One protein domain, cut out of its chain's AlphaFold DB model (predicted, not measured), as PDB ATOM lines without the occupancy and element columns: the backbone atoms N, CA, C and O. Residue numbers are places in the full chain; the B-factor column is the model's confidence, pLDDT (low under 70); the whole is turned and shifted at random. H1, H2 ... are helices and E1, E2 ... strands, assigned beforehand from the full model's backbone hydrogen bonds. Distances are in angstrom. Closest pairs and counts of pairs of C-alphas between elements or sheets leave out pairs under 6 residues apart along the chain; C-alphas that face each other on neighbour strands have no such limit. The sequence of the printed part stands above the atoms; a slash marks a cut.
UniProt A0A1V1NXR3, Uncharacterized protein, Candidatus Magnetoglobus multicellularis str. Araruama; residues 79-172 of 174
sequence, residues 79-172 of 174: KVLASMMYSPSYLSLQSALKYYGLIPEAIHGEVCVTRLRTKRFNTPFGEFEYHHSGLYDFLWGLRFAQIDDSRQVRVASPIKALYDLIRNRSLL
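This is residues 79 to 172 of the 174 residues of an uncharacterized protein of Candidatus Magnetoglobus multicellularis str. Araruama (UniProt A0A1V1NXR3). Six strands make a strongly twisted, curved wall: the four-stranded sheet E1, E2, E4, E3, with the hairpin of E5 and E6 beside its E1 edge. H1 packs in the hollow side of this wall, H2 is on the sheet's opposite face with H4 packed on H2, and the short H3 sits at one end, between E4 and E5. The printed part has 94 residues, with four named helices and six named strands in the order H1 E1 H2 E2 E3 E4 H3 E5 E6 H4. The four-stranded sheet is mixed, the hairpin antiparallel, and the class mixed, helices and strands. The whole is compact, with a radius of gyration of the C-alphas of 12.2 A, and rounded, spanning 34 by 26 by 25 A.

H1, residues 79 to 85, is on the sheet of E1, residues 89 to 91, E2, 109 to 114, E4, 126 to 132, and E3, 119 to 123. It lies over E2 at a height of 7.8 A, slantwise to the strands at 53 degrees on the local plane; its closest C-alphas to E2 are Ala 82 and Glu 110, 6.6 A apart. E1 and E2 are antiparallel, with N 90 and O 113 within hydrogen-bond range at 3.0 A. H2, residues 93 to 99, is on the opposite face, 7.2 A over the sheet and only just over E2, on which 3 of its 7 C-alphas fall. E2 and E4 are parallel, with N 112 and O 129 at 2.8 A. E3 and E4 form a hairpin, with N 121 and O 128 at 2.8 A. H3, residues 135 to 139, only grazes the sheet. E5, residues 142 to 148, and E6, 151 to 156, form a hairpin, with N 145 and O 153 at 2.8 A. E6 has 9 pairs of C-alphas within 8 A of E1, the closest being Leu 91 and Val 155 at 4.6 A. H4, residues 158 to 170, touches H2 at a shallow tilt of 27 degrees, opposite ways; their closest C-alphas, Leu 93 and Ala 161, are 4.9 A apart. In H1, H2, H3 and H4 every O i to N i+4 pair is within hydrogen-bond range.

H1 begins at C-alpha 79, (295.587, 57.469, 244.748), and spans 10.1 A. E1 spans 7.1 A, H2 10.0 A, E2 16.0 A and E3 13.1 A. E4 spans 20.2 A from C-alpha 126 at (294.871, 52.622, 235.216). H3 spans 6.6 A, E5 18.5 A and E6 16.5 A. H4 spans 18.8 A and ends at C-alpha 170, (276.285, 70.957, 234.780).

The two C-alphas farthest apart, those of Asp 149 and Leu 172, are 38.8 A apart. The printed part has no cut and no long link. The model's mean pLDDT over the printed part is 91.2; residues 170 to 172 are under 70.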
ATOM      1  N   LYS A  79     295.900  56.181 244.105       93.19
ATOM      2  CA  LYS A  79     295.587  57.469 244.748       93.19
ATOM      3  C   LYS A  79     296.825  58.350 244.905       93.19
ATOM      4  O   LYS A  79     296.770  59.556 244.667       93.19
ATOM      5  N   VAL A  80     297.953  57.743 245.271       93.56
ATOM      6  CA  VAL A  80     299.239  58.440 245.417       93.56
ATOM      7  C   VAL A  80     299.751  58.865 244.045       93.56
ATOM      8  O   VAL A  80     300.083  60.037 243.849       93.56
ATOM      9  N   LEU A  81     299.704  57.957 243.064       93.88
ATOM     10  CA  LEU A  81     300.044  58.264 241.676       93.88
ATOM     11  C   LEU A  81     299.200  59.412 241.114       93.88
ATOM     12  O   LEU A  81     299.757  60.322 240.502       93.88
ATOM     13  N   ALA A  82     297.892  59.424 241.374       94.44
ATOM     14  CA  ALA A  82     296.995  60.487 240.935       94.44
ATOM     15  C   ALA A  82     297.432  61.858 241.479       94.44
ATOM     16  O   ALA A  82     297.473  62.843 240.736       94.44
ATOM     17  N   SER A  83     297.813  61.921 242.757       93.38
ATOM     18  CA  SER A  83     298.283  63.155 243.396       93.38
ATOM     19  C   SER A  83     299.635  63.623 242.836       93.38
ATOM     20  O   SER A  83     299.826  64.815 242.585       93.38
ATOM     21  N   MET A  84     300.576  62.700 242.604       93.00
ATOM     22  CA  MET A  84     301.918  63.026 242.098       93.00
ATOM     23  C   MET A  84     301.923  63.409 240.613       93.00
ATOM     24  O   MET A  84     302.679  64.282 240.192       93.00
ATOM     25  N   MET A  85     301.081  62.769 239.799       93.31
ATOM     26  CA  MET A  85     301.120  62.897 238.340       93.31
ATOM     27  C   MET A  85     300.657  64.269 237.831       93.31
ATOM     28  O   MET A  85     301.113  64.723 236.771       93.31
ATOM     29  N   TYR A  86     299.764  64.939 238.565       94.12
ATOM     30  CA  TYR A  86     299.236  66.242 238.167       94.12
ATOM     31  C   TYR A  86     298.924  67.140 239.367       94.12
ATOM     32  O   TYR A  86     297.771  67.399 239.710       94.12
ATOM     33  N   SER A  87     299.976  67.623 240.022       90.38
ATOM     34  CA  SER A  87     299.879  68.565 241.141       90.38
ATOM     35  C   SER A  87     299.830  70.024 240.648       90.38
ATOM     36  O   SER A  87     300.519  70.348 239.678       90.38
ATOM     37  N   PRO A  88     299.063  70.932 241.288       94.06
ATOM     38  CA  PRO A  88     298.198  70.714 242.448       94.06
ATOM     39  C   PRO A  88     296.855  70.066 242.073       94.06
ATOM     40  O   PRO A  88     296.096  70.596 241.259       94.06
ATOM     41  N   SER A  89     296.529  68.947 242.721       96.00
ATOM     42  CA  SER A  89     295.228  68.272 242.620       96.00
ATOM     43  C   SER A  89     294.816  67.582 243.925       96.00
ATOM     44  O   SER A  89     295.614  67.482 244.868       96.00
ATOM     45  N   TYR A  90     293.557  67.154 243.986       96.75
ATOM     46  CA  TYR A  90     292.993  66.302 245.032       96.75
ATOM     47  C   TYR A  90     292.003  65.299 244.426       96.75
ATOM     48  O   TYR A  90     291.398  65.579 243.388       96.75
ATOM     49  N   LEU A  91     291.824  64.149 245.080       96.31
ATOM     50  CA  LEU A  91     290.829  63.148 244.692       96.31
ATOM     51  C   LEU A  91     289.425  63.678 244.986       96.31
ATOM     52  O   LEU A  91     289.162  64.124 246.102       96.31
ATOM     53  N   SER A  92     288.519  63.630 244.011       95.69
ATOM     54  CA  SER A  92     287.146  64.132 244.164       95.69
ATOM     55  C   SER A  92     286.158  63.256 243.393       95.69
ATOM     56  O   SER A  92     286.483  62.122 243.042       95.69
ATOM     57  N   LEU A  93     284.958  63.777 243.126       93.88
ATOM     58  CA  LEU A  93     283.978  63.182 242.218       93.88
ATOM     59  C   LEU A  93     283.687  61.725 242.617       93.88
ATOM     60  O   LEU A  93     283.554  61.423 243.804       93.88
ATOM     61  N   GLN A  94     283.605  60.811 241.651       93.12
ATOM     62  CA  GLN A  94     283.346  59.403 241.927       93.12
ATOM     63  C   GLN A  94     284.460  58.786 242.798       93.12
ATOM     64  O   GLN A  94     284.151  58.026 243.711       93.12
ATOM     65  N   SER A  95     285.735  59.154 242.610       94.12
ATOM     66  CA  SER A  95     286.843  58.624 243.429       94.12
ATOM     67  C   SER A  95     286.688  58.931 244.915       94.12
ATOM     68  O   SER A  95     286.883  58.044 245.748       94.12
ATOM     69  N   ALA A  96     286.314  60.163 245.268       95.06
ATOM     70  CA  ALA A  96     286.083  60.526 246.664       95.06
ATOM     71  C   ALA A  96     284.797  59.898 247.213       95.06
ATOM     72  O   ALA A  96     284.797  59.408 248.337       95.06
ATOM     73  N   LEU A  97     283.716  59.846 246.430       93.81
ATOM     74  CA  LEU A  97     282.477  59.190 246.866       93.81
ATOM     75  C   LEU A  97     282.694  57.695 247.135       93.81
ATOM     76  O   LEU A  97     282.257  57.198 248.171       93.81
ATOM     77  N   LYS A  98     283.446  57.006 246.269       92.75
ATOM     78  CA  LYS A  98     283.874  55.615 246.473       92.75
ATOM     79  C   LYS A  98     284.738  55.480 247.722       92.75
ATOM     80  O   LYS A  98     284.542  54.550 248.494       92.75
ATOM     81  N   TYR A  99     285.668  56.410 247.948       91.94
ATOM     82  CA  TYR A  99     286.506  56.415 249.151       91.94
ATOM     83  C   TYR A  99     285.677  56.474 250.448       91.94
ATOM     84  O   TYR A  99     286.037  55.815 251.417       91.94
ATOM     85  N   TYR A 100     284.550  57.193 250.459       93.38
ATOM     86  CA  TYR A 100     283.630  57.230 251.605       93.38
ATOM     87  C   TYR A 100     282.528  56.158 251.577       93.38
ATOM     88  O   TYR A 100     281.649  56.188 252.432       93.38
ATOM     89  N   GLY A 101     282.527  55.241 250.603       92.88
ATOM     90  CA  GLY A 101     281.485  54.216 250.467       92.88
ATOM     91  C   GLY A 101     280.100  54.765 250.101       92.88
ATOM     92  O   GLY A 101     279.097  54.101 250.336       92.88
ATOM     93  N   LEU A 102     280.028  55.976 249.539       91.56
ATOM     94  CA  LEU A 102     278.765  56.632 249.173       91.56
ATOM     95  C   LEU A 102     278.195  56.153 247.837       91.56
ATOM     96  O   LEU A 102     277.043  56.444 247.529       91.56
ATOM     97  N   ILE A 103     279.003  55.456 247.041       89.12
ATOM     98  CA  ILE A 103     278.592  54.850 245.780       89.12
ATOM     99  C   ILE A 103     279.120  53.407 245.718       89.12
ATOM    100  O   ILE A 103     280.291  53.186 246.050       89.12
ATOM    101  N   PRO A 104     278.287  52.418 245.345       80.31
ATOM    102  CA  PRO A 104     278.711  51.024 245.217       80.31
ATOM    103  C   PRO A 104     279.517  50.745 243.937       80.31
ATOM    104  O   PRO A 104     280.120  49.681 243.808       80.31
ATOM    105  N   GLU A 105     279.521  51.663 242.969       84.00
ATOM    106  CA  GLU A 105     280.093  51.444 241.646       84.00
ATOM    107  C   GLU A 105     281.613  51.216 241.676       84.00
ATOM    108  O   GLU A 105     282.408  52.000 242.210       84.00
ATOM    109  N   ALA A 106     282.039  50.151 240.994       75.94
ATOM    110  CA  ALA A 106     283.442  49.882 240.732       75.94
ATOM    111  C   ALA A 106     283.981  50.856 239.673       75.94
ATOM    112  O   ALA A 106     283.828  50.673 238.466       75.94
ATOM    113  N   ILE A 107     284.652  51.907 240.136       76.19
ATOM    114  CA  ILE A 107     285.387  52.820 239.253       76.19
ATOM    115  C   ILE A 107     286.743  52.195 238.924       76.19
ATOM    116  O   ILE A 107     287.470  51.795 239.842       76.19
ATOM    117  N   HIS A 108     287.068  52.149 237.630       73.69
ATOM    118  CA  HIS A 108     288.291  51.559 237.069       73.69
ATOM    119  C   HIS A 108     289.456  52.566 236.938       73.69
ATOM    120  O   HIS A 108     290.520  52.231 236.427       73.69
ATOM    121  N   GLY A 109     289.274  53.795 237.427       87.81
ATOM    122  CA  GLY A 109     290.264  54.867 237.379       87.81
ATOM    123  C   GLY A 109     290.121  55.838 238.547       87.81
ATOM    124  O   GLY A 109     289.173  55.750 239.329       87.81
ATOM    125  N   GLU A 110     291.078  56.757 238.664       94.44
ATOM    126  CA  GLU A 110     291.038  57.817 239.670       94.44
ATOM    127  C   GLU A 110     290.655  59.158 239.038       94.44
ATOM    128  O   GLU A 110     291.255  59.605 238.057       94.44
ATOM    129  N   VAL A 111     289.663  59.818 239.631       95.31
ATOM    130  CA  VAL A 111     289.149  61.111 239.189       95.31
ATOM    131  C   VAL A 111     289.517  62.187 240.206       95.31
ATOM    132  O   VAL A 111     289.210  62.114 241.400       95.31
ATOM    133  N   CYS A 112     290.179  63.222 239.715       96.75
ATOM    134  CA  CYS A 112     290.738  64.302 240.505       96.75
ATOM    135  C   CYS A 112     290.231  65.660 240.027       96.75
ATOM    136  O   CYS A 112     289.838  65.858 238.875       96.75
ATOM    137  N   VAL A 113     290.315  66.642 240.918       96.69
ATOM    138  CA  VAL A 113     290.105  68.052 240.595       96.69
ATOM    139  C   VAL A 113     291.425  68.797 240.729       96.69
ATOM    140  O   VAL A 113     292.223  68.553 241.637       96.69
ATOM    141  N   THR A 114     291.683  69.706 239.796       96.62
ATOM    142  CA  THR A 114     292.920  70.481 239.702       96.62
ATOM    143  C   THR A 114     292.623  71.927 239.326       96.62
ATOM    144  O   THR A 114     291.590  72.245 238.747       96.62
ATOM    145  N   ARG A 115     293.563  72.821 239.622       94.44
ATOM    146  CA  ARG A 115     293.554  74.188 239.084       94.44
ATOM    147  C   ARG A 115     294.104  74.278 237.666       94.44
ATOM    148  O   ARG A 115     293.992  75.317 237.025       94.44
ATOM    149  N   LEU A 116     294.761  73.224 237.204       95.00
ATOM    150  CA  LEU A 116     295.343  73.164 235.875       95.00
ATOM    151  C   LEU A 116     294.261  72.843 234.833       95.00
ATOM    152  O   LEU A 116     293.076  72.753 235.155       95.00
ATOM    153  N   ARG A 117     294.655  72.706 233.566       94.12
ATOM    154  CA  ARG A 117     293.726  72.353 232.485       94.12
ATOM    155  C   ARG A 117     293.190  70.934 232.678       94.12
ATOM    156  O   ARG A 117     293.922  70.056 233.128       94.12
ATOM    157  N   THR A 118     291.939  70.714 232.279       95.06
ATOM    158  CA  THR A 118     291.345  69.373 232.240       95.06
ATOM    159  C   THR A 118     292.206  68.449 231.382       95.06
ATOM    160  O   THR A 118     292.625  68.829 230.286       95.06
ATOM    161  N   LYS A 119     292.510  67.252 231.890       95.06
ATOM    162  CA  LYS A 119     293.394  66.300 231.216       95.06
ATOM    163  C   LYS A 119     293.099  64.867 231.640       95.06
ATOM    164  O   LYS A 119     292.737  64.621 232.783       95.06
ATOM    165  N   ARG A 120     293.319  63.928 230.721       95.12
ATOM    166  CA  ARG A 120     293.263  62.486 230.969       95.12
ATOM    167  C   ARG A 120     294.625  61.850 230.717       95.12
ATOM    168  O   ARG A 120     295.365  62.302 229.838       95.12
ATOM    169  N   PHE A 121     294.955  60.830 231.497       94.38
ATOM    170  CA  PHE A 121     296.161  60.030 231.340       94.38
ATOM    171  C   PHE A 121     295.805  58.552 231.402       94.38
ATOM    172  O   PHE A 121     295.201  58.100 232.372       94.38
ATOM    173  N   ASN A 122     296.262  57.807 230.401       93.44
ATOM    174  CA  ASN A 122     296.193  56.354 230.399       93.44
ATOM    175  C   ASN A 122     297.578  55.836 230.758       93.44
ATOM    176  O   ASN A 122     298.564  56.178 230.099       93.44
ATOM    177  N   THR A 123     297.662  55.066 231.836       91.75
ATOM    178  CA  THR A 123     298.927  54.533 232.343       91.75
ATOM    179  C   THR A 123     298.803  53.031 232.591       91.75
ATOM    180  O   THR A 123     297.684  52.531 232.713       91.75
ATOM    181  N   PRO A 124     299.924  52.306 232.755       88.81
ATOM    182  CA  PRO A 124     299.887  50.891 233.131       88.81
ATOM    183  C   PRO A 124     299.167  50.608 234.462       88.81
ATOM    184  O   PRO A 124     298.820  49.465 234.731       88.81
ATOM    185  N   PHE A 125     298.949  51.633 235.295       88.69
ATOM    186  CA  PHE A 125     298.299  51.530 236.605       88.69
ATOM    187  C   PHE A 125     296.815  51.922 236.581       88.69
ATOM    188  O   PHE A 125     296.187  51.979 237.636       88.69
ATOM    189  N   GLY A 126     296.261  52.216 235.401       90.56
ATOM    190  CA  GLY A 126     294.871  52.622 235.216       90.56
ATOM    191  C   GLY A 126     294.721  54.004 234.586       90.56
ATOM    192  O   GLY A 126     295.697  54.650 234.174       90.56
ATOM    193  N   GLU A 127     293.464  54.435 234.504       93.56
ATOM    194  CA  GLU A 127     293.070  55.726 233.950       93.56
ATOM    195  C   GLU A 127     293.018  56.803 235.035       93.56
ATOM    196  O   GLU A 127     292.532  56.581 236.147       93.56
ATOM    197  N   PHE A 128     293.513  57.989 234.692       95.62
ATOM    198  CA  PHE A 128     293.512  59.155 235.564       95.62
ATOM    199  C   PHE A 128     292.860  60.330 234.854       95.62
ATOM    200  O   PHE A 128     293.340  60.778 233.809       95.62
ATOM    201  N   GLU A 129     291.800  60.867 235.444       95.62
ATOM    202  CA  GLU A 129     291.093  62.029 234.922       95.62
ATOM    203  C   GLU A 129     291.224  63.216 235.873       95.62
ATOM    204  O   GLU A 129     291.097  63.095 237.088       95.62
ATOM    205  N   TYR A 130     291.486  64.390 235.308       96.31
ATOM    206  CA  TYR A 130     291.646  65.631 236.043       96.31
ATOM    207  C   TYR A 130     290.712  66.680 235.474       96.31
ATOM    208  O   TYR A 130     290.814  67.012 234.294       96.31
ATOM    209  N   HIS A 131     289.865  67.255 236.322       95.31
ATOM    210  CA  HIS A 131     288.946  68.322 235.939       95.31
ATOM    211  C   HIS A 131     289.370  69.670 236.503       95.31
ATOM    212  O   HIS A 131     289.732  69.789 237.676       95.31
ATOM    213  N   HIS A 132     289.285  70.700 235.664       94.62
ATOM    214  CA  HIS A 132     289.577  72.063 236.075       94.62
ATOM    215  C   HIS A 132     288.553  72.602 237.090       94.62
ATOM    216  O   HIS A 132     287.333  72.474 236.935       94.62
ATOM    217  N   SER A 133     289.056  73.287 238.113       93.81
ATOM    218  CA  SER A 133     288.259  74.032 239.075       93.81
ATOM    219  C   SER A 133     288.762  75.454 239.254       93.81
ATOM    220  O   SER A 133     289.969  75.701 239.309       93.81
ATOM    221  N   GLY A 134     287.804  76.371 239.408       92.62
ATOM    222  CA  GLY A 134     288.074  77.750 239.790       92.62
ATOM    223  C   GLY A 134     288.719  77.836 241.173       92.62
ATOM    224  O   GLY A 134     288.678  76.887 241.960       92.62
ATOM    225  N   LEU A 135     289.327  78.989 241.465       91.88
ATOM    226  CA  LEU A 135     290.100  79.210 242.690       91.88
ATOM    227  C   LEU A 135     289.279  78.991 243.957       91.88
ATOM    228  O   LEU A 135     289.714  78.224 244.808       91.88
ATOM    229  N   TYR A 136     288.119  79.634 244.056       90.94
ATOM    230  CA  TYR A 136     287.269  79.558 245.242       90.94
ATOM    231  C   TYR A 136     286.814  78.122 245.506       90.94
ATOM    232  O   TYR A 136     287.045  77.597 246.590       90.94
ATOM    233  N   ASP A 137     286.311  77.442 244.476       90.88
ATOM    234  CA  ASP A 137     285.871  76.045 244.548       90.88
ATOM    235  C   ASP A 137     287.008  75.067 244.892       90.88
ATOM    236  O   ASP A 137     286.761  73.981 245.408       90.88
ATOM    237  N   PHE A 138     288.264  75.406 244.588       92.19
ATOM    238  CA  PHE A 138     289.407  74.520 244.813       92.19
ATOM    239  C   PHE A 138     289.892  74.506 246.272       92.19
ATOM    240  O   PHE A 138     290.540  73.546 246.679       92.19
ATOM    241  N   LEU A 139     289.634  75.563 247.049       92.06
ATOM    242  CA  LEU A 139     290.319  75.790 248.330       92.06
ATOM    243  C   LEU A 139     289.621  75.213 249.566       92.06
ATOM    244  O   LEU A 139     290.263  75.099 250.608       92.06
ATOM    245  N   TRP A 140     288.342  74.855 249.486       95.50
ATOM    246  CA  TRP A 140     287.565  74.428 250.652       95.50
ATOM    247  C   TRP A 140     287.207  72.942 250.616       95.50
ATOM    248  O   TRP A 140     287.211  72.289 249.571       95.50
ATOM    249  N   GLY A 141     286.865  72.407 251.790       94.38
ATOM    250  CA  GLY A 141     286.311  71.063 251.910       94.38
ATOM    251  C   GLY A 141     287.296  69.951 251.559       94.38
ATOM    252  O   GLY A 141     286.849  68.888 251.140       94.38
ATOM    253  N   LEU A 142     288.602  70.184 251.715       96.19
ATOM    254  CA  LEU A 142     289.656  69.187 251.524       96.19
ATOM    255  C   LEU A 142     290.013  68.508 252.851       96.19
ATOM    256  O   LEU A 142     290.008  69.138 253.906       96.19
ATOM    257  N   ARG A 143     290.345  67.222 252.785       96.19
ATOM    258  CA  ARG A 143     290.834  66.395 253.893       96.19
ATOM    259  C   ARG A 143     292.068  65.617 253.443       96.19
ATOM    260  O   ARG A 143     292.295  65.448 252.245       96.19
ATOM    261  N   PHE A 144     292.852  65.128 254.396       95.12
ATOM    262  CA  PHE A 144     293.902  64.152 254.119       95.12
ATOM    263  C   PHE A 144     293.359  62.742 254.350       95.12
ATOM    264  O   PHE A 144     292.788  62.459 255.401       95.12
ATOM    265  N   ALA A 145     293.517  61.880 253.350       93.12
ATOM    266  CA  ALA A 145     293.272  60.451 253.454       93.12
ATOM    267  C   ALA A 145     294.607  59.735 253.669       93.12
ATOM    268  O   ALA A 145     295.525  59.893 252.857       93.12
ATOM    269  N   GLN A 146     294.699  58.955 254.745       92.00
ATOM    270  CA  GLN A 146     295.830  58.062 254.978       92.00
ATOM    271  C   GLN A 146     295.733  56.890 253.997       92.00
ATOM    272  O   GLN A 146     294.698  56.232 253.922       92.00
ATOM    273  N   ILE A 147     296.795  56.651 253.231       88.38
ATOM    274  CA  ILE A 147     296.905  55.481 252.352       88.38
ATOM    275  C   ILE A 147     297.668  54.367 253.068       88.38
ATOM    276  O   ILE A 147     297.244  53.217 253.035       88.38
ATOM    277  N   ASP A 148     298.770  54.721 253.724       85.56
ATOM    278  CA  ASP A 148     299.523  53.874 254.651       85.56
ATOM    279  C   ASP A 148     300.268  54.751 255.660       85.56
ATOM    280  O   ASP A 148     300.129  55.971 255.622       85.56
ATOM    281  N   ASP A 149     301.091  54.161 256.524       81.44
ATOM    282  CA  ASP A 149     301.840  54.852 257.584       81.44
ATOM    283  C   ASP A 149     302.684  56.049 257.103       81.44
ATOM    284  O   ASP A 149     302.978  56.955 257.879       81.44
ATOM    285  N   SER A 150     303.058  56.089 255.821       83.75
ATOM    286  CA  SER A 150     303.957  57.095 255.246       83.75
ATOM    287  C   SER A 150     303.332  57.971 254.156       83.75
ATOM    288  O   SER A 150     303.913  58.992 253.781       83.75
ATOM    289  N   ARG A 151     302.181  57.577 253.601       88.88
ATOM    290  CA  ARG A 151     301.563  58.208 252.429       88.88
ATOM    291  C   ARG A 151     300.194  58.769 252.783       88.88
ATOM    292  O   ARG A 151     299.287  58.050 253.198       88.88
ATOM    293  N   GLN A 152     300.025  60.061 252.521       93.06
ATOM    294  CA  GLN A 152     298.748  60.761 252.599       93.06
ATOM    295  C   GLN A 152     298.434  61.441 251.271       93.06
ATOM    296  O   GLN A 152     299.324  61.942 250.581       93.06
ATOM    297  N   VAL A 153     297.151  61.498 250.927       94.88
ATOM    298  CA  VAL A 153     296.664  62.199 249.735       94.88
ATOM    299  C   VAL A 153     295.562  63.177 250.106       94.88
ATOM    300  O   VAL A 153     294.811  62.956 251.055       94.88
ATOM    301  N   ARG A 154     295.435  64.264 249.342       96.25
ATOM    302  CA  ARG A 154     294.295  65.171 249.491       96.25
ATOM    303  C   ARG A 154     293.067  64.544 248.848       96.25
ATOM    304  O   ARG A 154     293.098  64.205 247.666       96.25
ATOM    305  N   VAL A 155     291.990  64.452 249.611       97.00
ATOM    306  CA  VAL A 155     290.679  63.990 249.164       97.00
ATOM    307  C   VAL A 155     289.636  65.057 249.482       97.00
ATOM    308  O   VAL A 155     289.716  65.742 250.503       97.00
ATOM    309  N   ALA A 156     288.653  65.229 248.611       97.31
ATOM    310  CA  ALA A 156     287.478  66.028 248.911       97.31
ATOM    311  C   ALA A 156     286.749  65.431 250.126       97.31
ATOM    312  O   ALA A 156     286.721  64.222 250.319       97.31
ATOM    313  N   SER A 157     286.149  66.264 250.965       97.25
ATOM    314  CA  SER A 157     285.152  65.830 251.948       97.25
ATOM    315  C   SER A 157     283.901  65.294 251.235       97.25
ATOM    316  O   SER A 157     283.689  65.640 250.071       97.25
ATOM    317  N   PRO A 158     283.036  64.511 251.903       95.69
ATOM    318  CA  PRO A 158     281.814  63.986 251.288       95.69
ATOM    319  C   PRO A 158     280.959  65.058 250.593       95.69
ATOM    320  O   PRO A 158     280.602  64.923 249.425       95.69
ATOM    321  N   ILE A 159     280.715  66.177 251.286       95.69
ATOM    322  CA  ILE A 159     279.939  67.311 250.760       95.69
ATOM    323  C   ILE A 159     280.650  67.945 249.562       95.69
ATOM    324  O   ILE A 159     280.021  68.238 248.547       95.69
ATOM    325  N   LYS A 160     281.973  68.125 249.651       96.38
ATOM    326  CA  LYS A 160     282.766  68.694 248.558       96.38
ATOM    327  C   LYS A 160     282.762  67.800 247.319       96.38
ATOM    328  O   LYS A 160     282.636  68.310 246.212       96.38
ATOM    329  N   ALA A 161     282.866  66.486 247.501       95.62
ATOM    330  CA  ALA A 161     282.838  65.515 246.414       95.62
ATOM    331  C   ALA A 161     281.494  65.541 245.673       95.62
ATOM    332  O   ALA A 161     281.467  65.538 244.443       95.62
ATOM    333  N   LEU A 162     280.387  65.634 246.417       93.81
ATOM    334  CA  LEU A 162     279.052  65.778 245.840       93.81
ATOM    335  C   LEU A 162     278.891  67.114 245.099       93.81
ATOM    336  O   LEU A 162     278.402  67.133 243.970       93.81
ATOM    337  N   TYR A 163     279.349  68.216 245.699       94.75
ATOM    338  CA  TYR A 163     279.370  69.531 245.055       94.75
ATOM    339  C   TYR A 163     280.145  69.496 243.729       94.75
ATOM    340  O   TYR A 163     279.638  69.943 242.698       94.75
ATOM    341  N   ASP A 164     281.344  68.907 243.731       94.38
ATOM    342  CA  ASP A 164     282.175  68.778 242.534       94.38
ATOM    343  C   ASP A 164     281.493  67.942 241.451       94.38
ATOM    344  O   ASP A 164     281.577  68.293 240.275       94.38
ATOM    345  N   LEU A 165     280.776  66.882 241.832       92.44
ATOM    346  CA  LEU A 165     280.012  66.043 240.907       92.44
ATOM    347  C   LEU A 165     278.887  66.815 240.218       92.44
ATOM    348  O   LEU A 165     278.741  66.726 238.995       92.44
ATOM    349  N   ILE A 166     278.121  67.597 240.980       92.25
ATOM    350  CA  ILE A 166     277.025  68.416 240.446       92.25
ATOM    351  C   ILE A 166     277.577  69.493 239.506       92.25
ATOM    352  O   ILE A 166     277.107  69.621 238.373       92.25
ATOM    353  N   ARG A 167     278.618  70.213 239.941       89.88
ATOM    354  CA  ARG A 167     279.307  71.242 239.147       89.88
ATOM    355  C   ARG A 167     279.855  70.678 237.839       89.88
ATOM    356  O   ARG A 167     279.724  71.300 236.793       89.88
ATOM    357  N   ASN A 168     280.474  69.502 237.882       85.25
ATOM    358  CA  ASN A 168     281.049  68.882 236.692       85.25
ATOM    359  C   ASN A 168     279.963  68.436 235.699       85.25
ATOM    360  O   ASN A 168     280.063  68.724 234.509       85.25
ATOM    361  N   ARG A 169     278.873  67.827 236.187       80.31
ATOM    362  CA  ARG A 169     277.734  67.441 235.338       80.31
ATOM    363  C   ARG A 169     277.040  68.634 234.686       80.31
ATOM    364  O   ARG A 169     276.606  68.513 233.544       80.31
ATOM    365  N   SER A 170     276.928  69.775 235.370       62.44
ATOM    366  CA  SER A 170     276.285  70.957 234.780       62.44
ATOM    367  C   SER A 170     277.082  71.540 233.608       62.44
ATOM    368  O   SER A 170     276.500  72.186 232.743       62.44
ATOM    369  N   LEU A 171     278.395  71.289 233.548       56.25
ATOM    370  CA  LEU A 171     279.262  71.712 232.444       56.25
ATOM    371  C   LEU A 171     279.140  70.823 231.193       56.25
ATOM    372  O   LEU A 171     279.617  71.224 230.140       56.25
ATOM    373  N   LEU A 172     278.485  69.657 231.285       51.53
ATOM    374  CA  LEU A 172     278.231  68.749 230.153       51.53
ATOM    375  C   LEU A 172     276.915  69.046 229.407       51.53
ATOM    376  O   LEU A 172     276.606  68.369 228.434       51.53
TER     377      LEU A 172